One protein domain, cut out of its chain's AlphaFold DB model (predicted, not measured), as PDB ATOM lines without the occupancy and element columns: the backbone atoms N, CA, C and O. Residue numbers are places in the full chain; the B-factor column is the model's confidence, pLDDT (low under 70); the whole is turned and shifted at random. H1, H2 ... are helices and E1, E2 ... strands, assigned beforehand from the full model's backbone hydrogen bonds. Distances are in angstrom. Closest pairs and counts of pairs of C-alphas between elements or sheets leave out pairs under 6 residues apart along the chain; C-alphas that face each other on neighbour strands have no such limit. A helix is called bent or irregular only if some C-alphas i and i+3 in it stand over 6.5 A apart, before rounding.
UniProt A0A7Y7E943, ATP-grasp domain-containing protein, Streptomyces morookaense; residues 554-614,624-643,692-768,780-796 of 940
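Overview. This is residues 554 to 614, 624 to 643, 692 to 768 and 780 to 796 of the 940 residues of the protein "ATP-grasp domain-containing protein" of Streptomyces morookaense (UniProt A0A7Y7E943). A small four-stranded sheet makes the middle, with helices on both faces: H2 runs along its strands on one face, and the long H1 crosses the other near E1, with H4 and H6 towards E3. H3 packs on H2, H7 and H9 pack together near E1, and H8 lies beyond H7. The printed part has 175 residues, with nine named helices and five named strands in the order H1 E1 H2 H3 E2 H4 E3 H5 H6 E4 E5 H7 H8 H9. The sheet's order is E1 E5 E4 E3, mixed, and the class is mixed, helices and strands. The whole is compact, with a radius of gyration of the C-alphas of 15.9 A and spans of 49 by 44 by 29 A.

Along the chain. H1, residues 557 to 578, begins at C-alpha 557 (201.128, 209.636, 167.112) and is 27.0 A long; it is irregular, C-alphas 559 and 562 being 8.8 A apart, with a kink of 46 degrees near residue 564. E1 is 585 to 589, H2 592 to 608 (23.2 A), H3 625 to 633, E2 641 to 643, H4 692 to 699, E3 702 to 706 and H5 710 to 715. H6, 718 to 728, is 19.3 A long and irregular, C-alphas 718 and 721 being 7.5 A apart. E4 is 731 to 734, E5 747 to 751, H7 755 to 761, H8 763 to 766, and H9, 785 to 788, ends at (201.499, 202.567, 156.399).

Arrangement. E1 and E5 are antiparallel (N 587 to O 749, 2.9 A), as is the hairpin E4 and E5 (N 732 to O 750, 2.8 A). E3 and E4 are parallel (N 733 to O 705, 2.9 A); with H5 and H6 they form a strand-helix-strand unit, parallel neighbours joined through helices, with a right-handed crossover. In three layers, helices on both faces, H1, H4 and H6 are opposite H2, whose height over the sheet is 8.0 A. H2 touches H3, closest C-alphas Leu 597 and Ala 630, 4.7 A, at a steep tilt of 48 degrees. H7 touches H9, closest C-alphas Leu 757 and His 788, 4.6 A. E2 pairs with no named strand. Every O i to N i+4 pair is within hydrogen-bond range in H2, H3, H4 and H7, but 16 of 18 in H1, 0 of 2 in H5 and 2 of 7 in H6, where 3 of 3 and 6 of 8 O i to N i+3 pairs are in H5 and H6; H8 and H9 are too short for an i+4 pair.

Size, cuts and confidence. The C-alphas of Arg 718 and Leu 768, 49.5 A apart, are the farthest. Cuts leave C-alpha gaps of 23.2 A from 614 to 624, 15.1 A from 643 to 692 and 23.3 A from 768 to 780. The link E4 to E5 is long. No printed residue is under 70 in pLDDT.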
ATOM      1  N   PRO A 554     204.752 202.518 168.190       85.94
ATOM      2  CA  PRO A 554     204.735 203.484 167.090       85.94
ATOM      3  C   PRO A 554     203.561 203.194 166.133       85.94
ATOM      4  O   PRO A 554     203.766 202.895 164.960       85.94
ATOM      5  N   GLY A 555     202.333 203.169 166.655       86.69
ATOM      6  CA  GLY A 555     201.105 202.945 165.880       86.69
ATOM      7  C   GLY A 555     200.476 204.277 165.496       86.69
ATOM      8  O   GLY A 555     200.586 204.712 164.352       86.69
ATOM      9  N   ALA A 556     199.917 204.955 166.499       90.62
ATOM     10  CA  ALA A 556     199.383 206.305 166.379       90.62
ATOM     11  C   ALA A 556     200.256 207.334 167.103       90.62
ATOM     12  O   ALA A 556     200.789 207.067 168.185       90.62
ATOM     13  N   TRP A 557     200.352 208.538 166.541       93.81
ATOM     14  CA  TRP A 557     201.128 209.636 167.112       93.81
ATOM     15  C   TRP A 557     200.700 209.969 168.546       93.81
ATOM     16  O   TRP A 557     201.555 210.121 169.416       93.81
ATOM     17  N   LEU A 558     199.388 209.978 168.817       92.88
ATOM     18  CA  LEU A 558     198.808 210.268 170.135       92.88
ATOM     19  C   LEU A 558     199.443 209.455 171.276       92.88
ATOM     20  O   LEU A 558     199.665 209.987 172.360       92.88
ATOM     21  N   VAL A 559     199.720 208.170 171.041       90.50
ATOM     22  CA  VAL A 559     200.236 207.242 172.065       90.50
ATOM     23  C   VAL A 559     201.734 206.965 171.922       90.50
ATOM     24  O   VAL A 559     202.349 206.416 172.831       90.50
ATOM     25  N   GLY A 560     202.326 207.340 170.786       93.00
ATOM     26  CA  GLY A 560     203.650 206.890 170.373       93.00
ATOM     27  C   GLY A 560     204.520 207.954 169.711       93.00
ATOM     28  O   GLY A 560     205.433 207.580 168.989       93.00
ATOM     29  N   ALA A 561     204.285 209.253 169.932       95.19
ATOM     30  CA  ALA A 561     204.998 210.341 169.244       95.19
ATOM     31  C   ALA A 561     206.536 210.193 169.252       95.19
ATOM     32  O   ALA A 561     207.177 210.287 168.207       95.19
ATOM     33  N   GLY A 562     207.135 209.902 170.415       96.00
ATOM     34  CA  GLY A 562     208.581 209.664 170.543       96.00
ATOM     35  C   GLY A 562     209.065 208.447 169.734       96.00
ATOM     36  O   GLY A 562     209.921 208.610 168.859       96.00
ATOM     37  N   PRO A 563     208.514 207.242 169.977       96.56
ATOM     38  CA  PRO A 563     208.758 206.047 169.165       96.56
ATOM     39  C   PRO A 563     208.586 206.261 167.654       96.56
ATOM     40  O   PRO A 563     209.458 205.878 166.873       96.56
ATOM     41  N   THR A 564     207.504 206.918 167.234       96.62
ATOM     42  CA  THR A 564     207.229 207.238 165.830       96.62
ATOM     43  C   THR A 564     208.313 208.137 165.245       96.62
ATOM     44  O   THR A 564     208.882 207.816 164.203       96.62
ATOM     45  N   GLN A 565     208.664 209.232 165.926       97.75
ATOM     46  CA  GLN A 565     209.719 210.134 165.462       97.75
ATOM     47  C   GLN A 565     211.082 209.431 165.379       97.75
ATOM     48  O   GLN A 565     211.866 209.695 164.459       97.75
ATOM     49  N   LEU A 566     211.379 208.519 166.308       98.19
ATOM     50  CA  LEU A 566     212.597 207.713 166.271       98.19
ATOM     51  C   LEU A 566     212.619 206.794 165.045       98.19
ATOM     52  O   LEU A 566     213.645 206.714 164.363       98.19
ATOM     53  N   GLU A 567     211.503 206.139 164.727       98.31
ATOM     54  CA  GLU A 567     211.390 205.296 163.536       98.31
ATOM     55  C   GLU A 567     211.589 206.106 162.248       98.31
ATOM     56  O   GLU A 567     212.432 205.739 161.427       98.31
ATOM     57  N   LEU A 568     210.927 207.260 162.119       97.56
ATOM     58  CA  LEU A 568     211.104 208.179 160.986       97.56
ATOM     59  C   LEU A 568     212.563 208.639 160.836       97.56
ATOM     60  O   LEU A 568     213.130 208.597 159.745       97.56
ATOM     61  N   THR A 569     213.214 208.991 161.947       98.38
ATOM     62  CA  THR A 569     214.637 209.377 161.960       98.38
ATOM     63  C   THR A 569     215.539 208.226 161.507       98.38
ATOM     64  O   THR A 569     216.509 208.419 160.773       98.38
ATOM     65  N   THR A 570     215.221 207.003 161.925       98.62
ATOM     66  CA  THR A 570     215.997 205.812 161.562       98.62
ATOM     67  C   THR A 570     215.810 205.454 160.088       98.62
ATOM     68  O   THR A 570     216.777 205.071 159.427       98.62
ATOM     69  N   LEU A 571     214.602 205.639 159.542       98.56
ATOM     70  CA  LEU A 571     214.343 205.539 158.104       98.56
ATOM     71  C   LEU A 571     215.182 206.563 157.327       98.56
ATOM     72  O   LEU A 571     215.819 206.199 156.340       98.56
ATOM     73  N   ASP A 572     215.270 207.812 157.793       98.31
ATOM     74  CA  ASP A 572     216.131 208.843 157.193       98.31
ATOM     75  C   ASP A 572     217.611 208.446 157.159       98.31
ATOM     76  O   ASP A 572     218.296 208.621 156.140       98.31
ATOM     77  N   TRP A 573     218.111 207.848 158.238       98.50
ATOM     78  CA  TRP A 573     219.477 207.334 158.278       98.50
ATOM     79  C   TRP A 573     219.678 206.163 157.326       98.50
ATOM     80  O   TRP A 573     220.695 206.120 156.632       98.50
ATOM     81  N   LEU A 574     218.714 205.246 157.242       98.12
ATOM     82  CA  LEU A 574     218.783 204.100 156.343       98.12
ATOM     83  C   LEU A 574     218.786 204.544 154.873       98.12
ATOM     84  O   LEU A 574     219.629 204.090 154.100       98.12
ATOM     85  N   LYS A 575     217.937 205.510 154.501       97.56
ATOM     86  CA  LYS A 575     217.942 206.134 153.164       97.56
ATOM     87  C   LYS A 575     219.296 206.747 152.832       97.56
ATOM     88  O   LYS A 575     219.850 206.491 151.764       97.56
ATOM     89  N   THR A 576     219.857 207.507 153.770       97.44
ATOM     90  CA  THR A 576     221.173 208.139 153.614       97.44
ATOM     91  C   THR A 576     222.280 207.095 153.462       97.44
ATOM     92  O   THR A 576     223.147 207.223 152.594       97.44
ATOM     93  N   LEU A 577     222.241 206.038 154.276       97.38
ATOM     94  CA  LEU A 577     223.211 204.947 154.258       97.38
ATOM     95  C   LEU A 577     223.224 204.239 152.897       97.38
ATOM     96  O   LEU A 577     224.298 204.033 152.332       97.38
ATOM     97  N   LEU A 578     222.039 203.945 152.360       97.81
ATOM     98  CA  LEU A 578     221.834 203.273 151.075       97.81
ATOM     99  C   LEU A 578     221.985 204.214 149.864       97.81
ATOM    100  O   LEU A 578     222.092 203.755 148.730       97.81
ATOM    101  N   GLY A 579     222.041 205.531 150.085       96.69
ATOM    102  CA  GLY A 579     222.170 206.536 149.030       96.69
ATOM    103  C   GLY A 579     220.895 206.752 148.211       96.69
ATOM    104  O   GLY A 579     221.000 207.089 147.026       96.69
ATOM    105  N   LEU A 580     219.729 206.552 148.827       97.81
ATOM    106  CA  LEU A 580     218.406 206.719 148.221       97.81
ATOM    107  C   LEU A 580     217.990 208.201 148.130       97.81
ATOM    108  O   LEU A 580     218.576 209.041 148.820       97.81
ATOM    109  N   PRO A 581     216.992 208.537 147.291       95.75
ATOM    110  CA  PRO A 581     216.435 209.887 147.217       95.75
ATOM    111  C   PRO A 581     215.800 210.336 148.543       95.75
ATOM    112  O   PRO A 581     215.353 209.513 149.347       95.75
ATOM    113  N   ARG A 582     215.747 211.651 148.783       93.44
ATOM    114  CA  ARG A 582     215.292 212.223 150.065       93.44
ATOM    115  C   ARG A 582     213.810 211.943 150.324       93.44
ATOM    116  O   ARG A 582     213.436 211.669 151.464       93.44
ATOM    117  N   GLU A 583     213.014 212.000 149.263       92.94
ATOM    118  CA  GLU A 583     211.569 211.778 149.204       92.94
ATOM    119  C   GLU A 583     211.156 210.325 149.450       92.94
ATOM    120  O   GLU A 583     209.987 210.060 149.711       92.94
ATOM    121  N   THR A 584     212.106 209.382 149.422       96.69
ATOM    122  CA  THR A 584     211.825 208.000 149.816       96.69
ATOM    123  C   THR A 584     211.314 207.985 151.259       96.69
ATOM    124  O   THR A 584     211.802 208.717 152.122       96.69
ATOM    125  N   GLY A 585     210.346 207.132 151.550       97.00
ATOM    126  CA  GLY A 585     209.925 206.818 152.914       97.00
ATOM    127  C   GLY A 585     209.801 205.315 153.074       97.00
ATOM    128  O   GLY A 585     210.230 204.558 152.207       97.00
ATOM    129  N   GLY A 586     209.246 204.854 154.185       97.31
ATOM    130  CA  GLY A 586     209.152 203.424 154.414       97.31
ATOM    131  C   GLY A 586     208.553 203.065 155.751       97.31
ATOM    132  O   GLY A 586     207.955 203.899 156.427       97.31
ATOM    133  N   LEU A 587     208.729 201.800 156.104       97.94
ATOM    134  CA  LEU A 587     208.175 201.213 157.308       97.94
ATOM    135  C   LEU A 587     209.083 200.089 157.799       97.94
ATOM    136  O   LEU A 587     209.480 199.225 157.008       97.94
ATOM    137  N   PHE A 588     209.388 200.056 159.097       98.25
ATOM    138  CA  PHE A 588     209.989 198.858 159.676       98.25
ATOM    139  C   PHE A 588     208.922 197.777 159.869       98.25
ATOM    140  O   PHE A 588     207.788 198.043 160.261       98.25
ATOM    141  N   VAL A 589     209.279 196.534 159.582       97.50
ATOM    142  CA  VAL A 589     208.398 195.361 159.650       97.50
ATOM    143  C   VAL A 589     209.151 194.197 160.290       97.50
ATOM    144  O   VAL A 589     210.312 194.338 160.669       97.50
ATOM    145  N   SER A 590     208.511 193.041 160.438       95.81
ATOM    146  CA  SER A 590     209.134 191.846 161.021       95.81
ATOM    147  C   SER A 590     210.348 191.348 160.225       95.81
ATOM    148  O   SER A 590     211.373 190.989 160.793       95.81
ATOM    149  N   GLY A 591     210.293 191.395 158.896       97.06
ATOM    150  CA  GLY A 591     211.382 190.928 158.039       97.06
ATOM    151  C   GLY A 591     211.033 190.995 156.556       97.06
ATOM    152  O   GLY A 591     209.944 191.444 156.184       97.06
ATOM    153  N   GLY A 592     211.922 190.474 155.713       97.31
ATOM    154  CA  GLY A 592     211.843 190.587 154.259       97.31
ATOM    155  C   GLY A 592     210.587 189.966 153.656       97.31
ATOM    156  O   GLY A 592     210.081 190.442 152.648       97.31
ATOM    157  N   SER A 593     210.011 188.952 154.309       98.06
ATOM    158  CA  SER A 593     208.735 188.376 153.862       98.06
ATOM    159  C   SER A 593     207.582 189.371 153.958       98.06
ATOM    160  O   SER A 593     206.802 189.488 153.015       98.06
ATOM    161  N   VAL A 594     207.484 190.103 155.073       98.31
ATOM    162  CA  VAL A 594     206.449 191.129 155.243       98.31
ATOM    163  C   VAL A 594     206.795 192.371 154.430       98.31
ATOM    164  O   VAL A 594     205.899 192.951 153.837       98.31
ATOM    165  N   ALA A 595     208.074 192.727 154.299       98.50
ATOM    166  CA  ALA A 595     208.487 193.849 153.456       98.50
ATOM    167  C   ALA A 595     208.121 193.631 151.974       98.50
ATOM    168  O   ALA A 595     207.489 194.500 151.374       98.50
ATOM    169  N   ASN A 596     208.409 192.447 151.414       98.69
ATOM    170  CA  ASN A 596     207.995 192.080 150.055       98.69
ATOM    171  C   ASN A 596     206.466 192.056 149.924       98.69
ATOM    172  O   ASN A 596     205.931 192.544 148.932       98.69
ATOM    173  N   LEU A 597     205.748 191.515 150.919       98.69
ATOM    174  CA  LEU A 597     204.281 191.518 150.928       98.69
ATOM    175  C   LEU A 597     203.726 192.944 150.879       98.69
ATOM    176  O   LEU A 597     202.887 193.236 150.034       98.69
ATOM    177  N   THR A 598     204.215 193.830 151.747       98.56
ATOM    178  CA  THR A 598     203.804 195.235 151.803       98.56
ATOM    179  C   THR A 598     204.116 195.950 150.490       98.56
ATOM    180  O   THR A 598     203.240 196.603 149.930       98.56
ATOM    181  N   ALA A 599     205.322 195.777 149.945       98.62
ATOM    182  CA  ALA A 599     205.713 196.352 148.661       98.62
ATOM    183  C   ALA A 599     204.813 195.892 147.505       98.62
ATOM    184  O   ALA A 599     204.392 196.707 146.685       98.62
ATOM    185  N   LEU A 600     204.518 194.593 147.431       98.56
ATOM    186  CA  LEU A 600     203.698 194.022 146.363       98.56
ATOM    187  C   LEU A 600     202.207 194.334 146.532       98.56
ATOM    188  O   LEU A 600     201.515 194.446 145.523       98.56
ATOM    189  N   ALA A 601     201.721 194.520 147.763       98.06
ATOM    190  CA  ALA A 601     200.375 195.029 148.025       98.06
ATOM    191  C   ALA A 601     200.211 196.435 147.440       98.06
ATOM    192  O   ALA A 601     199.294 196.670 146.661       98.06
ATOM    193  N   VAL A 602     201.162 197.328 147.737       98.44
ATOM    194  CA  VAL A 602     201.166 198.692 147.196       98.44
ATOM    195  C   VAL A 602     201.257 198.675 145.670       98.44
ATOM    196  O   VAL A 602     200.500 199.370 145.000       98.44
ATOM    197  N   ALA A 603     202.145 197.852 145.102       98.44
ATOM    198  CA  ALA A 603     202.279 197.724 143.651       98.44
ATOM    199  C   ALA A 603     200.976 197.247 142.987       98.44
ATOM    200  O   ALA A 603     200.581 197.775 141.947       98.44
ATOM    201  N   ARG A 604     200.302 196.257 143.590       97.62
ATOM    202  CA  ARG A 604     199.022 195.723 143.114       97.62
ATOM    203  C   ARG A 604     197.943 196.800 143.152       97.62
ATOM    204  O   ARG A 604     197.347 197.063 142.116       97.62
ATOM    205  N   ASP A 605     197.723 197.432 144.300       96.06
ATOM    206  CA  ASP A 605     196.652 198.420 144.471       96.06
ATOM    207  C   ASP A 605     196.888 199.647 143.577       96.06
ATOM    208  O   ASP A 605     195.962 200.119 142.923       96.06
ATOM    209  N   HIS A 606     198.140 200.101 143.447       96.69
ATOM    210  CA  HIS A 606     198.492 201.232 142.588       96.69
ATOM    211  C   HIS A 606     198.253 200.967 141.092       96.69
ATOM    212  O   HIS A 606     197.767 201.849 140.387       96.69
ATOM    213  N   HIS A 607     198.610 199.780 140.588       96.62
ATOM    214  CA  HIS A 607     198.524 199.475 139.152       96.62
ATOM    215  C   HIS A 607     197.211 198.816 138.729       96.62
ATOM    216  O   HIS A 607     196.821 198.916 137.562       96.62
ATOM    217  N   LEU A 608     196.565 198.081 139.634       95.69
ATOM    218  CA  LEU A 608     195.404 197.262 139.309       95.69
ATOM    219  C   LEU A 608     194.103 197.773 139.927       95.69
ATOM    220  O   LEU A 608     193.049 197.520 139.340       95.69
ATOM    221  N   GLY A 609     194.177 198.517 141.034       90.19
ATOM    222  CA  GLY A 609     193.015 198.875 141.842       90.19
ATOM    223  C   GLY A 609     192.372 197.637 142.472       90.19
ATOM    224  O   GLY A 609     193.059 196.672 142.809       90.19
ATOM    225  N   ASP A 610     191.045 197.655 142.596       86.56
ATOM    226  CA  ASP A 610     190.287 196.555 143.205       86.56
ATOM    227  C   ASP A 610     190.136 195.340 142.265       86.56
ATOM    228  O   ASP A 610     189.998 194.203 142.723       86.56
ATOM    229  N   ASP A 611     190.207 195.549 140.943       91.88
ATOM    230  CA  ASP A 611     190.166 194.461 139.966       91.88
ATOM    231  C   ASP A 611     191.557 193.858 139.750       91.88
ATOM    232  O   ASP A 611     192.388 194.366 138.994       91.88
ATOM    233  N   THR A 612     191.783 192.712 140.382       94.31
ATOM    234  CA  THR A 612     193.013 191.921 140.245       94.31
ATOM    235  C   THR A 612     192.898 190.824 139.181       94.31
ATOM    236  O   THR A 612     193.802 189.990 139.031       94.31
ATOM    237  N   SER A 613     191.810 190.808 138.401       91.50
ATOM    238  CA  SER A 613     191.652 189.875 137.293       91.50
ATOM    239  C   SER A 613     192.765 190.076 136.258       91.50
ATOM    240  O   SER A 613     193.199 191.183 135.939       91.50
ATOM    241  N   GLY A 614     193.327 188.963 135.787       92.81
ATOM    242  CA  GLY A 614     194.436 188.989 134.833       92.81
ATOM    243  C   GLY A 614     195.782 189.479 135.387       92.81
ATOM    244  O   GLY A 614     196.735 189.497 134.614       92.81
ATOM    245  N   HIS A 624     213.593 184.660 146.258       97.12
ATOM    246  CA  HIS A 624     213.252 184.057 147.541       97.12
ATOM    247  C   HIS A 624     211.776 183.591 147.555       97.12
ATOM    248  O   HIS A 624     210.893 184.312 147.074       97.12
ATOM    249  N   PRO A 625     211.451 182.428 148.161       96.69
ATOM    250  CA  PRO A 625     210.074 181.920 148.235       96.69
ATOM    251  C   PRO A 625     209.050 182.875 148.872       96.69
ATOM    252  O   PRO A 625     207.844 182.698 148.687       96.69
ATOM    253  N   SER A 626     209.500 183.906 149.599       97.56
ATOM    254  CA  SER A 626     208.631 184.970 150.122       97.56
ATOM    255  C   SER A 626     207.874 185.714 149.023       97.56
ATOM    256  O   SER A 626     206.762 186.150 149.286       97.56
ATOM    257  N   VAL A 627     208.407 185.824 147.801       98.06
ATOM    258  CA  VAL A 627     207.710 186.470 146.673       98.06
ATOM    259  C   VAL A 627     206.477 185.664 146.269       98.06
ATOM    260  O   VAL A 627     205.380 186.210 146.149       98.06
ATOM    261  N   ALA A 628     206.629 184.346 146.125       97.38
ATOM    262  CA  ALA A 628     205.509 183.459 145.824       97.38
ATOM    263  C   ALA A 628     204.487 183.424 146.967       97.38
ATOM    264  O   ALA A 628     203.280 183.427 146.725       97.38
ATOM    265  N   ARG A 629     204.964 183.446 148.220       97.81
ATOM    266  CA  ARG A 629     204.104 183.541 149.404       97.81
ATOM    267  C   ARG A 629     203.340 184.867 149.448       97.81
ATOM    268  O   ARG A 629     202.149 184.852 149.727       97.81
ATOM    269  N   ALA A 630     203.990 185.986 149.138       98.00
ATOM    270  CA  ALA A 630     203.354 187.294 149.062       98.00
ATOM    271  C   ALA A 630     202.268 187.319 147.980       98.00
ATOM    272  O   ALA A 630     201.142 187.698 148.272       98.00
ATOM    273  N   ALA A 631     202.560 186.825 146.772       96.75
ATOM    274  CA  ALA A 631     201.561 186.712 145.707       96.75
ATOM    275  C   ALA A 631     200.330 185.905 146.159       96.75
ATOM    276  O   ALA A 631     199.199 186.345 145.957       96.75
ATOM    277  N   HIS A 632     200.548 184.770 146.830       96.62
ATOM    278  CA  HIS A 632     199.468 183.955 147.383       96.62
ATOM    279  C   HIS A 632     198.627 184.705 148.431       96.62
ATOM    280  O   HIS A 632     197.404 184.704 148.330       96.62
ATOM    281  N   LEU A 633     199.268 185.374 149.397       97.25
ATOM    282  CA  LEU A 633     198.584 186.155 150.439       97.25
ATOM    283  C   LEU A 633     197.813 187.355 149.870       97.25
ATOM    284  O   LEU A 633     196.793 187.746 150.425       97.25
ATOM    285  N   LEU A 634     198.263 187.906 148.741       95.81
ATOM    286  CA  LEU A 634     197.569 188.967 148.007       95.81
ATOM    287  C   LEU A 634     196.403 188.458 147.146       95.81
ATOM    288  O   LEU A 634     195.819 189.247 146.402       95.81
ATOM    289  N   GLY A 635     196.074 187.165 147.223       95.25
ATOM    290  CA  GLY A 635     194.970 186.548 146.487       95.25
ATOM    291  C   GLY A 635     195.305 186.172 145.043       95.25
ATOM    292  O   GLY A 635     194.409 185.810 144.283       95.25
ATOM    293  N   LEU A 636     196.579 186.227 144.631       95.00
ATOM    294  CA  LEU A 636     196.976 185.864 143.273       95.00
ATOM    295  C   LEU A 636     197.129 184.335 143.153       95.00
ATOM    296  O   LEU A 636     197.926 183.738 143.887       95.00
ATOM    297  N   PRO A 637     196.429 183.667 142.215       92.50
ATOM    298  CA  PRO A 637     196.646 182.245 141.987       92.50
ATOM    299  C   PRO A 637     198.068 181.990 141.479       92.50
ATOM    300  O   PRO A 637     198.666 182.838 140.818       92.50
ATOM    301  N   ARG A 638     198.606 180.787 141.726       92.38
ATOM    302  CA  ARG A 638     199.989 180.414 141.351       92.38
ATOM    303  C   ARG A 638     200.308 180.677 139.875       92.38
ATOM    304  O   ARG A 638     201.421 181.069 139.552       92.38
ATOM    305  N   THR A 639     199.321 180.530 138.992       93.75
ATOM    306  CA  THR A 639     199.447 180.798 137.550       93.75
ATOM    307  C   THR A 639     199.683 182.273 137.211       93.75
ATOM    308  O   THR A 639     200.070 182.575 136.087       93.75
ATOM    309  N   ARG A 640     199.479 183.207 138.147       95.81
ATOM    310  CA  ARG A 640     199.741 184.648 137.978       95.81
ATOM    311  C   ARG A 640     201.164 185.060 138.344       95.81
ATOM    312  O   ARG A 640     201.574 186.161 137.984       95.81
ATOM    313  N   LEU A 641     201.931 184.176 138.980       97.69
ATOM    314  CA  LEU A 641     203.364 184.362 139.174       97.69
ATOM    315  C   LEU A 641     204.126 183.771 137.982       97.69
ATOM    316  O   LEU A 641     204.173 182.559 137.786       97.69
ATOM    317  N   SER A 642     204.724 184.636 137.172       98.06
ATOM    318  CA  SER A 642     205.615 184.259 136.081       98.06
ATOM    319  C   SER A 642     207.027 184.060 136.620       98.06
ATOM    320  O   SER A 642     207.793 185.013 136.754       98.06
ATOM    321  N   VAL A 643     207.370 182.810 136.926       98.00
ATOM    322  CA  VAL A 643     208.739 182.438 137.298       98.00
ATOM    323  C   VAL A 643     209.574 182.314 136.025       98.00
ATOM    324  O   VAL A 643     209.307 181.471 135.159       98.00
ATOM    325  N   LEU A 692     216.625 196.106 134.421       98.75
ATOM    326  CA  LEU A 692     215.257 195.887 134.899       98.75
ATOM    327  C   LEU A 692     214.532 197.214 135.147       98.75
ATOM    328  O   LEU A 692     213.360 197.333 134.800       98.75
ATOM    329  N   ALA A 693     215.213 198.227 135.682       98.56
ATOM    330  CA  ALA A 693     214.639 199.556 135.856       98.56
ATOM    331  C   ALA A 693     214.327 200.231 134.511       98.56
ATOM    332  O   ALA A 693     213.300 200.902 134.398       98.56
ATOM    333  N   ASP A 694     215.170 200.051 133.488       98.56
ATOM    334  CA  ASP A 694     214.901 200.527 132.121       98.56
ATOM    335  C   ASP A 694     213.678 199.832 131.520       98.56
ATOM    336  O   ASP A 694     212.804 200.480 130.939       98.56
ATOM    337  N   LEU A 695     213.588 198.512 131.693       98.62
ATOM    338  CA  LEU A 695     212.451 197.717 131.250       98.62
ATOM    339  C   LEU A 695     211.154 198.158 131.935       98.62
ATOM    340  O   LEU A 695     210.179 198.453 131.251       98.62
ATOM    341  N   CYS A 696     211.142 198.228 133.265       98.62
ATOM    342  CA  CYS A 696     209.971 198.613 134.046       98.62
ATOM    343  C   CYS A 696     209.488 200.022 133.693       98.62
ATOM    344  O   CYS A 696     208.292 200.213 133.489       98.62
ATOM    345  N   ALA A 697     210.403 200.982 133.525       98.19
ATOM    346  CA  ALA A 697     210.051 202.334 133.097       98.19
ATOM    347  C   ALA A 697     209.424 202.355 131.692       98.19
ATOM    348  O   ALA A 697     208.379 202.974 131.501       98.19
ATOM    349  N   ARG A 698     210.022 201.651 130.720       98.19
ATOM    350  CA  ARG A 698     209.488 201.556 129.350       98.19
ATOM    351  C   ARG A 698     208.124 200.877 129.287       98.19
ATOM    352  O   ARG A 698     207.274 201.281 128.502       98.19
ATOM    353  N   GLU A 699     207.937 199.819 130.067       98.12
ATOM    354  CA  GLU A 699     206.728 198.999 130.036       98.12
ATOM    355  C   GLU A 699     205.661 199.482 131.029       98.12
ATOM    356  O   GLU A 699     204.581 198.903 131.064       98.12
ATOM    357  N   GLY A 700     205.920 200.509 131.843       97.62
ATOM    358  CA  GLY A 700     204.978 200.979 132.864       97.62
ATOM    359  C   GLY A 700     204.704 199.945 133.966       97.62
ATOM    360  O   GLY A 700     203.565 199.802 134.407       97.62
ATOM    361  N   LEU A 701     205.728 199.194 134.375       98.62
ATOM    362  CA  LEU A 701     205.658 198.180 135.432       98.62
ATOM    363  C   LEU A 701     206.314 198.695 136.711       98.62
ATOM    364  O   LEU A 701     207.300 199.425 136.653       98.62
ATOM    365  N   TRP A 702     205.838 198.222 137.858       98.81
ATOM    366  CA  TRP A 702     206.490 198.436 139.145       98.81
ATOM    367  C   TRP A 702     207.786 197.628 139.248       98.81
ATOM    368  O   TRP A 702     207.774 196.411 139.033       98.81
ATOM    369  N   LEU A 703     208.892 198.262 139.640       98.88
ATOM    370  CA  LEU A 703     210.111 197.546 140.024       98.88
ATOM    371  C   LEU A 703     210.210 197.440 141.547       98.88
ATOM    372  O   LEU A 703     210.470 198.430 142.234       98.88
ATOM    373  N   HIS A 704     210.073 196.220 142.063       98.88
ATOM    374  CA  HIS A 704     210.424 195.899 143.441       98.88
ATOM    375  C   HIS A 704     211.813 195.258 143.484       98.88
ATOM    376  O   HIS A 704     212.055 194.253 142.817       98.88
ATOM    377  N   VAL A 705     212.723 195.820 144.279       98.88
ATOM    378  CA  VAL A 705     214.023 195.207 144.558       98.88
ATOM    379  C   VAL A 705     213.956 194.479 145.899       98.88
ATOM    380  O   VAL A 705     213.889 195.109 146.955       98.88
ATOM    381  N   ASP A 706     214.015 193.149 145.870       98.81
ATOM    382  CA  ASP A 706     214.250 192.347 147.070       98.81
ATOM    383  C   ASP A 706     215.747 192.380 147.391       98.81
ATOM    384  O   ASP A 706     216.547 191.624 146.840       98.81
ATOM    385  N   GLY A 707     216.130 193.313 148.260       98.19
ATOM    386  CA  GLY A 707     217.485 193.450 148.778       98.19
ATOM    387  C   GLY A 707     217.605 193.032 150.235       98.19
ATOM    388  O   GLY A 707     218.472 193.558 150.933       98.19
ATOM    389  N   ALA A 708     216.759 192.106 150.703       97.94
ATOM    390  CA  ALA A 708     216.730 191.662 152.093       97.94
ATOM    391  C   ALA A 708     218.139 191.381 152.649       97.94
ATOM    392  O   ALA A 708     218.495 191.863 153.720       97.94
ATOM    393  N   HIS A 709     218.957 190.650 151.888       95.19
ATOM    394  CA  HIS A 709     220.376 190.434 152.182       95.19
ATOM    395  C   HIS A 709     221.266 191.545 151.604       95.19
ATOM    396  O   HIS A 709     221.992 192.215 152.336       95.19
ATOM    397  N   GLY A 710     221.213 191.758 150.287       96.38
ATOM    398  CA  GLY A 710     222.253 192.498 149.577       96.38
ATOM    399  C   GLY A 710     222.159 194.021 149.610       96.38
ATOM    400  O   GLY A 710     223.143 194.677 149.276       96.38
ATOM    401  N   ALA A 711     221.033 194.621 150.015       97.94
ATOM    402  CA  ALA A 711     220.882 196.081 149.991       97.94
ATOM    403  C   ALA A 711     221.920 196.795 150.863       97.94
ATOM    404  O   ALA A 711     222.422 197.851 150.478       97.94
ATOM    405  N   ALA A 712     222.306 196.197 151.996       97.06
ATOM    406  CA  ALA A 712     223.320 196.751 152.890       97.06
ATOM    407  C   ALA A 712     224.665 197.003 152.181       97.06
ATOM    408  O   ALA A 712     225.352 197.972 152.503       97.06
ATOM    409  N   ALA A 713     225.009 196.215 151.154       97.50
ATOM    410  CA  ALA A 713     226.226 196.406 150.369       97.50
ATOM    411  C   ALA A 713     226.307 197.798 149.728       97.50
ATOM    412  O   ALA A 713     227.401 198.356 149.632       97.50
ATOM    413  N   ALA A 714     225.173 198.413 149.372       97.69
ATOM    414  CA  ALA A 714     225.128 199.765 148.810       97.69
ATOM    415  C   ALA A 714     225.679 200.844 149.764       97.69
ATOM    416  O   ALA A 714     226.023 201.948 149.327       97.69
ATOM    417  N   ALA A 715     225.803 200.541 151.061       97.00
ATOM    418  CA  ALA A 715     226.415 201.418 152.052       97.00
ATOM    419  C   ALA A 715     227.933 201.582 151.878       97.00
ATOM    420  O   ALA A 715     228.484 202.599 152.314       97.00
ATOM    421  N   THR A 716     228.587 200.593 151.266       97.44
ATOM    422  CA  THR A 716     230.045 200.469 151.145       97.44
ATOM    423  C   THR A 716     230.597 201.202 149.926       97.44
ATOM    424  O   THR A 716     229.851 201.666 149.057       97.44
ATOM    425  N   SER A 717     231.924 201.310 149.852       93.56
ATOM    426  CA  SER A 717     232.597 201.851 148.670       93.56
ATOM    427  C   SER A 717     232.414 200.933 147.451       93.56
ATOM    428  O   SER A 717     232.058 201.413 146.370       93.56
ATOM    429  N   ARG A 718     232.548 199.616 147.665       92.69
ATOM    430  CA  ARG A 718     232.424 198.540 146.668       92.69
ATOM    431  C   ARG A 718     231.009 198.433 146.090       92.69
ATOM    432  O   ARG A 718     230.836 198.256 144.890       92.69
ATOM    433  N   GLY A 719     229.980 198.614 146.920       93.06
ATOM    434  CA  GLY A 719     228.578 198.540 146.499       93.06
ATOM    435  C   GLY A 719     227.998 199.838 145.930       93.06
ATOM    436  O   GLY A 719     226.802 199.893 145.650       93.06
ATOM    437  N   ARG A 720     228.799 200.897 145.739       93.62
ATOM    438  CA  ARG A 720     228.317 202.199 145.234       93.62
ATOM    439  C   ARG A 720     227.569 202.088 143.902       93.62
ATOM    440  O   ARG A 720     226.603 202.825 143.708       93.62
ATOM    441  N   ALA A 721     227.988 201.181 143.019       93.75
ATOM    442  CA  ALA A 721     227.355 200.960 141.717       93.75
ATOM    443  C   ALA A 721     225.874 200.548 141.837       93.75
ATOM    444  O   ALA A 721     225.056 200.958 141.023       93.75
ATOM    445  N   LEU A 722     225.501 199.848 142.917       95.62
ATOM    446  CA  LEU A 722     224.125 199.404 143.170       95.62
ATOM    447  C   LEU A 722     223.148 200.579 143.335       95.62
ATOM    448  O   LEU A 722     221.955 200.447 143.078       95.62
ATOM    449  N   ARG A 723     223.643 201.753 143.750       96.12
ATOM    450  CA  ARG A 723     222.805 202.918 144.077       96.12
ATOM    451  C   ARG A 723     222.050 203.475 142.873       96.12
ATOM    452  O   ARG A 723     221.015 204.101 143.080       96.12
ATOM    453  N   SER A 724     222.558 203.281 141.652       95.62
ATOM    454  CA  SER A 724     221.885 203.737 140.426       95.62
ATOM    455  C   SER A 724     220.498 203.110 140.321       95.62
ATOM    456  O   SER A 724     219.489 203.815 140.374       95.62
ATOM    457  N   ALA A 725     220.445 201.778 140.313       93.06
ATOM    458  CA  ALA A 725     219.192 201.051 140.232       93.06
ATOM    459  C   ALA A 725     218.308 201.251 141.472       93.06
ATOM    460  O   ALA A 725     217.101 201.437 141.339       93.06
ATOM    461  N   LEU A 726     218.892 201.287 142.679       97.00
ATOM    462  CA  LEU A 726     218.119 201.478 143.914       97.00
ATOM    463  C   LEU A 726     217.373 202.820 143.965       97.00
ATOM    464  O   LEU A 726     216.273 202.882 144.502       97.00
ATOM    465  N   ARG A 727     217.926 203.890 143.378       96.50
ATOM    466  CA  ARG A 727     217.234 205.189 143.250       96.50
ATOM    467  C   ARG A 727     216.059 205.151 142.273       96.50
ATOM    468  O   ARG A 727     215.188 206.017 142.324       96.50
ATOM    469  N   ARG A 728     216.062 204.186 141.354       97.19
ATOM    470  CA  ARG A 728     215.064 204.046 140.290       97.19
ATOM    471  C   ARG A 728     213.965 203.043 140.622       97.19
ATOM    472  O   ARG A 728     212.894 203.154 140.028       97.19
ATOM    473  N   ALA A 729     214.225 202.108 141.534       98.19
ATOM    474  CA  ALA A 729     213.241 201.159 142.033       98.19
ATOM    475  C   ALA A 729     212.051 201.878 142.686       98.19
ATOM    476  O   ALA A 729     212.209 202.915 143.332       98.19
ATOM    477  N   ASP A 730     210.854 201.319 142.525       98.69
ATOM    478  CA  ASP A 730     209.647 201.851 143.157       98.69
ATOM    479  C   ASP A 730     209.575 201.452 144.632       98.69
ATOM    480  O   ASP A 730     209.158 202.250 145.478       98.69
ATOM    481  N   SER A 731     210.042 200.239 144.948       98.81
ATOM    482  CA  SER A 731     210.219 199.773 146.319       98.81
ATOM    483  C   SER A 731     211.461 198.906 146.510       98.81
ATOM    484  O   SER A 731     211.917 198.225 145.593       98.81
ATOM    485  N   LEU A 732     211.980 198.907 147.736       98.81
ATOM    486  CA  LEU A 732     213.153 198.159 148.174       98.81
ATOM    487  C   LEU A 732     212.868 197.472 149.512       98.81
ATOM    488  O   LEU A 732     212.405 198.114 150.453       98.81
ATOM    489  N   THR A 733     213.211 196.194 149.609       98.75
ATOM    490  CA  THR A 733     213.289 195.463 150.880       98.75
ATOM    491  C   THR A 733     214.732 195.434 151.382       98.75
ATOM    492  O   THR A 733     215.656 195.234 150.597       98.75
ATOM    493  N   ILE A 734     214.934 195.569 152.693       98.56
ATOM    494  CA  ILE A 734     216.199 195.278 153.385       98.56
ATOM    495  C   ILE A 734     215.909 194.632 154.746       98.56
ATOM    496  O   ILE A 734     214.980 195.049 155.433       98.56
ATOM    497  N   ASP A 735     216.714 193.651 155.162       98.00
ATOM    498  CA  ASP A 735     216.651 193.066 156.506       98.00
ATOM    499  C   ASP A 735     217.846 193.513 157.350       98.00
ATOM    500  O   ASP A 735     218.927 192.921 157.259       98.00
ATOM    501  N   PRO A 736     217.681 194.516 158.233       97.88
ATOM    502  CA  PRO A 736     218.732 194.872 159.174       97.88
ATOM    503  C   PRO A 736     219.203 193.706 160.055       97.88
ATOM    504  O   PRO A 736     220.365 193.692 160.460       97.88
ATOM    505  N   HIS A 737     218.355 192.702 160.312       96.81
ATOM    506  CA  HIS A 737     218.762 191.513 161.068       96.81
ATOM    507  C   HIS A 737     219.688 190.560 160.301       96.81
ATOM    508  O   HIS A 737     220.183 189.601 160.886       96.81
ATOM    509  N   LYS A 738     219.916 190.791 159.004       95.75
ATOM    510  CA  LYS A 738     220.941 190.101 158.220       95.75
ATOM    511  C   LYS A 738     222.232 190.911 158.293       95.75
ATOM    512  O   LYS A 738     222.927 190.913 159.304       95.75
ATOM    513  N   TRP A 739     222.522 191.681 157.252       95.12
ATOM    514  CA  TRP A 739     223.845 192.271 157.051       95.12
ATOM    515  C   TRP A 739     224.031 193.665 157.680       95.12
ATOM    516  O   TRP A 739     225.026 194.339 157.427       95.12
ATOM    517  N   LEU A 740     223.080 194.102 158.517       97.19
ATOM    518  CA  LEU A 740     223.263 195.209 159.469       97.19
ATOM    519  C   LEU A 740     223.266 194.716 160.926       97.19
ATOM    520  O   LEU A 740     223.087 195.520 161.840       97.19
ATOM    521  N   PHE A 741     223.480 193.415 161.149       96.06
ATOM    522  CA  PHE A 741     223.857 192.834 162.443       96.06
ATOM    523  C   PHE A 741     222.896 193.159 163.597       96.06
ATOM    524  O   PHE A 741     223.318 193.381 164.734       96.06
ATOM    525  N   GLN A 742     221.595 193.233 163.310       97.06
ATOM    526  CA  GLN A 742     220.560 193.380 164.334       97.06
ATOM    527  C   GLN A 742     220.029 192.003 164.774       97.06
ATOM    528  O   GLN A 742     219.965 191.089 163.955       97.06
ATOM    529  N   PRO A 743     219.626 191.821 166.042       94.94
ATOM    530  CA  PRO A 743     218.941 190.611 166.472       94.94
ATOM    531  C   PRO A 743     217.555 190.521 165.823       94.94
ATOM    532  O   PRO A 743     216.900 191.543 165.575       94.94
ATOM    533  N   TYR A 744     217.096 189.295 165.575       94.44
ATOM    534  CA  TYR A 744     215.761 189.051 165.039       94.44
ATOM    535  C   TYR A 744     214.670 189.616 165.974       94.44
ATOM    536  O   TYR A 744     214.829 189.644 167.187       94.44
ATOM    537  N   GLU A 745     213.541 190.105 165.479       94.06
ATOM    538  CA  GLU A 745     213.210 190.364 164.077       94.06
ATOM    539  C   GLU A 745     213.291 191.874 163.762       94.06
ATOM    540  O   GLU A 745     213.020 192.713 164.625       94.06
ATOM    541  N   ILE A 746     213.692 192.220 162.533       97.44
ATOM    542  CA  ILE A 746     213.661 193.591 161.986       97.44
ATOM    543  C   ILE A 746     213.919 193.574 160.473       97.44
ATOM    544  O   ILE A 746     215.017 193.257 160.021       97.44
ATOM    545  N   GLY A 747     212.906 193.931 159.693       97.81
ATOM    546  CA  GLY A 747     212.983 194.221 158.262       97.81
ATOM    547  C   GLY A 747     212.547 195.651 157.976       97.81
ATOM    548  O   GLY A 747     212.012 196.335 158.848       97.81
ATOM    549  N   CYS A 748     212.751 196.111 156.752       98.56
ATOM    550  CA  CYS A 748     212.280 197.411 156.307       98.56
ATOM    551  C   CYS A 748     211.858 197.354 154.841       98.56
ATOM    552  O   CYS A 748     212.551 196.774 154.004       98.56
ATOM    553  N   VAL A 749     210.718 197.978 154.553       98.75
ATOM    554  CA  VAL A 749     210.277 198.288 153.197       98.75
ATOM    555  C   VAL A 749     210.433 199.787 152.972       98.75
ATOM    556  O   VAL A 749     209.997 200.594 153.792       98.75
ATOM    557  N   LEU A 750     211.080 200.161 151.876       98.75
ATOM    558  CA  LEU A 750     211.314 201.541 151.465       98.75
ATOM    559  C   LEU A 750     210.619 201.772 150.127       98.75
ATOM    560  O   LEU A 750     210.731 200.941 149.229       98.75
ATOM    561  N   LEU A 751     209.891 202.876 149.993       98.38
ATOM    562  CA  LEU A 751     209.184 203.263 148.776       98.38
ATOM    563  C   LEU A 751     209.650 204.635 148.330       98.38
ATOM    564  O   LEU A 751     209.693 205.574 149.127       98.38
ATOM    565  N   ARG A 752     209.904 204.766 147.028       97.12
ATOM    566  CA  ARG A 752     210.166 206.068 146.407       97.12
ATOM    567  C   ARG A 752     208.967 207.015 146.540       97.12
ATOM    568  O   ARG A 752     209.159 208.218 146.644       97.12
ATOM    569  N   ARG A 753     207.758 206.446 146.548       97.31
ATOM    570  CA  ARG A 753     206.458 207.112 146.715       97.31
ATOM    571  C   ARG A 753     205.794 206.664 148.024       97.31
ATOM    572  O   ARG A 753     204.956 205.757 148.000       97.31
ATOM    573  N   PRO A 754     206.238 207.174 149.187       96.44
ATOM    574  CA  PRO A 754     205.773 206.691 150.486       96.44
ATOM    575  C   PRO A 754     204.298 206.984 150.773       96.44
ATOM    576  O   PRO A 754     203.693 206.270 151.568       96.44
ATOM    577  N   GLU A 755     203.700 207.973 150.111       96.00
ATOM    578  CA  GLU A 755     202.270 208.279 150.189       96.00
ATOM    579  C   GLU A 755     201.385 207.086 149.790       96.00
ATOM    580  O   GLU A 755     200.272 206.937 150.294       96.00
ATOM    581  N   LEU A 756     201.903 206.184 148.948       97.25
ATOM    582  CA  LEU A 756     201.185 204.987 148.517       97.25
ATOM    583  C   LEU A 756     201.049 203.931 149.621       97.25
ATOM    584  O   LEU A 756     200.124 203.122 149.557       97.25
ATOM    585  N   LEU A 757     201.925 203.936 150.635       97.06
ATOM    586  CA  LEU A 757     201.744 203.078 151.812       97.06
ATOM    587  C   LEU A 757     200.435 203.439 152.508       97.06
ATOM    588  O   LEU A 757     199.587 202.573 152.695       97.06
ATOM    589  N   ARG A 758     200.244 204.733 152.789       94.19
ATOM    590  CA  ARG A 758     199.015 205.224 153.405       94.19
ATOM    591  C   ARG A 758     197.799 204.954 152.528       94.19
ATOM    592  O   ARG A 758     196.837 204.364 152.993       94.19
ATOM    593  N   ALA A 759     197.867 205.276 151.237       93.75
ATOM    594  CA  ALA A 759     196.748 205.033 150.323       93.75
ATOM    595  C   ALA A 759     196.312 203.551 150.259       93.75
ATOM    596  O   ALA A 759     195.155 203.259 149.960       93.75
ATOM    597  N   THR A 760     197.232 202.621 150.534       94.56
ATOM    598  CA  THR A 760     196.966 201.177 150.513       94.56
ATOM    599  C   THR A 760     196.410 200.662 151.844       94.56
ATOM    600  O   THR A 760     195.511 199.821 151.825       94.56
ATOM    601  N   PHE A 761     196.940 201.135 152.980       93.94
ATOM    602  CA  PHE A 761     196.718 200.529 154.304       93.94
ATOM    603  C   PHE A 761     195.939 201.392 155.306       93.94
ATOM    604  O   PHE A 761     195.632 200.894 156.388       93.94
ATOM    605  N   ASP A 762     195.613 202.644 154.978       88.00
ATOM    606  CA  ASP A 762     194.809 203.507 155.849       88.00
ATOM    607  C   ASP A 762     193.464 202.833 156.178       88.00
ATOM    608  O   ASP A 762     192.726 202.403 155.286       88.00
ATOM    609  N   LEU A 763     193.151 202.723 157.471       80.81
ATOM    610  CA  LEU A 763     191.932 202.071 157.941       80.81
ATOM    611  C   LEU A 763     190.664 202.831 157.557       80.81
ATOM    612  O   LEU A 763     189.612 202.199 157.405       80.81
ATOM    613  N   GLU A 764     190.747 204.151 157.364       79.50
ATOM    614  CA  GLU A 764     189.603 204.955 156.926       79.50
ATOM    615  C   GLU A 764     189.053 204.454 155.583       79.50
ATOM    616  O   GLU A 764     187.846 204.525 155.344       79.50
ATOM    617  N   ARG A 765     189.901 203.831 154.747       77.50
ATOM    618  CA  ARG A 765     189.507 203.223 153.466       77.50
ATOM    619  C   ARG A 765     188.384 202.193 153.611       77.50
ATOM    620  O   ARG A 765     187.607 202.009 152.676       77.50
ATOM    621  N   HIS A 766     188.296 201.504 154.747       77.62
ATOM    622  CA  HIS A 766     187.332 200.422 154.947       77.62
ATOM    623  C   HIS A 766     186.035 200.865 155.639       77.62
ATOM    624  O   HIS A 766     185.096 200.076 155.685       77.62
ATOM    625  N   ALA A 767     185.962 202.103 156.151       75.19
ATOM    626  CA  ALA A 767     184.785 202.657 156.835       75.19
ATOM    627  C   ALA A 767     184.218 201.765 157.966       75.19
ATOM    628  O   ALA A 767     183.016 201.763 158.228       75.19
ATOM    629  N   LEU A 768     185.086 200.992 158.632       79.31
ATOM    630  CA  LEU A 768     184.710 200.096 159.734       79.31
ATOM    631  C   LEU A 768     184.913 200.720 161.125       79.31
ATOM    632  O   LEU A 768     184.447 200.149 162.109       79.31
ATOM    633  N   GLY A 780     197.862 217.819 161.486       91.25
ATOM    634  CA  GLY A 780     198.934 218.573 160.829       91.25
ATOM    635  C   GLY A 780     200.022 217.670 160.239       91.25
ATOM    636  O   GLY A 780     199.808 217.066 159.196       91.25
ATOM    637  N   THR A 781     201.196 217.618 160.879       91.31
ATOM    638  CA  THR A 781     202.372 216.850 160.401       91.31
ATOM    639  C   THR A 781     202.592 215.531 161.146       91.31
ATOM    640  O   THR A 781     203.588 214.850 160.916       91.31
ATOM    641  N   GLU A 782     201.671 215.173 162.039       95.00
ATOM    642  CA  GLU A 782     201.691 213.905 162.761       95.00
ATOM    643  C   GLU A 782     201.571 212.712 161.804       95.00
ATOM    644  O   GLU A 782     200.875 212.768 160.788       95.00
ATOM    645  N   VAL A 783     202.248 211.615 162.143       93.38
ATOM    646  CA  VAL A 783     202.258 210.385 161.341       93.38
ATOM    647  C   VAL A 783     201.787 209.217 162.193       93.38
ATOM    648  O   VAL A 783     202.339 208.957 163.262       93.38
ATOM    649  N   ASN A 784     200.815 208.472 161.679       93.69
ATOM    650  CA  ASN A 784     200.389 207.193 162.231       93.69
ATOM    651  C   ASN A 784     200.986 206.072 161.377       93.69
ATOM    652  O   ASN A 784     200.525 205.796 160.273       93.69
ATOM    653  N   LEU A 785     202.042 205.422 161.865       94.75
ATOM    654  CA  LEU A 785     202.726 204.356 161.122       94.75
ATOM    655  C   LEU A 785     201.881 203.073 161.009       94.75
ATOM    656  O   LEU A 785     202.206 202.207 160.195       94.75
ATOM    657  N   SER A 786     200.797 202.948 161.782       92.88
ATOM    658  CA  SER A 786     199.767 201.918 161.587       92.88
ATOM    659  C   SER A 786     199.091 202.007 160.219       92.88
ATOM    660  O   SER A 786     198.720 200.978 159.663       92.88
ATOM    661  N   ASP A 787     199.001 203.208 159.645       92.81
ATOM    662  CA  ASP A 787     198.313 203.446 158.370       92.81
ATOM    663  C   ASP A 787     199.222 203.128 157.177       92.81
ATOM    664  O   ASP A 787     198.811 203.206 156.029       92.81
ATOM    665  N   HIS A 788     200.487 202.786 157.429       95.19
ATOM    666  CA  HIS A 788     201.499 202.567 156.399       95.19
ATOM    667  C   HIS A 788     201.746 201.079 156.116       95.19
ATOM    668  O   HIS A 788     202.569 200.743 155.264       95.19
ATOM    669  N   GLY A 789     201.081 200.165 156.822       94.81
ATOM    670  CA  GLY A 789     201.287 198.733 156.642       94.81
ATOM    671  C   GLY A 789     200.194 197.881 157.277       94.81
ATOM    672  O   GLY A 789     199.266 198.396 157.884       94.81
ATOM    673  N   PRO A 790     200.313 196.548 157.191       92.31
ATOM    674  CA  PRO A 790     199.238 195.640 157.596       92.31
ATOM    675  C   PRO A 790     199.049 195.500 159.120       92.31
ATOM    676  O   PRO A 790     198.171 194.759 159.552       92.31
ATOM    677  N   GLN A 791     199.890 196.131 159.948       91.62
ATOM    678  CA  GLN A 791     199.876 195.974 161.407       91.62
ATOM    679  C   GLN A 791     199.404 197.254 162.095       91.62
ATOM    680  O   GLN A 791     200.066 198.283 161.985       91.62
ATOM    681  N   GLN A 792     198.334 197.145 162.886       87.62
ATOM    682  CA  GLN A 792     197.888 198.198 163.803       87.62
ATOM    683  C   GLN A 792     198.811 198.294 165.026       87.62
ATOM    684  O   GLN A 792     199.517 199.285 165.211       87.62
ATOM    685  N   SER A 793     198.887 197.222 165.819       89.25
ATOM    686  CA  SER A 793     199.828 197.125 166.938       89.25
ATOM    687  C   SER A 793     201.235 196.827 166.427       89.25
ATOM    688  O   SER A 793     201.485 195.793 165.803       89.25
ATOM    689  N   ARG A 794     202.166 197.739 166.702       90.62
ATOM    690  CA  ARG A 794     203.555 197.677 166.237       90.62
ATOM    691  C   ARG A 794     204.497 197.787 167.429       90.62
ATOM    692  O   ARG A 794     204.230 198.557 168.342       90.62
ATOM    693  N   GLY A 795     205.602 197.046 167.401       91.31
ATOM    694  CA  GLY A 795     206.731 197.262 168.310       91.31
ATOM    695  C   GLY A 795     207.764 198.206 167.689       91.31
ATOM    696  O   GLY A 795     207.898 198.253 166.463       91.31
ATOM    697  N   LEU A 796     208.523 198.927 168.520       95.38
ATOM    698  CA  LEU A 796     209.569 199.862 168.082       95.38
ATOM    699  C   LEU A 796     210.846 199.142 167.605       95.38
ATOM    700  O   LEU A 796     211.911 199.225 168.214       95.38
TER     701      LEU A 796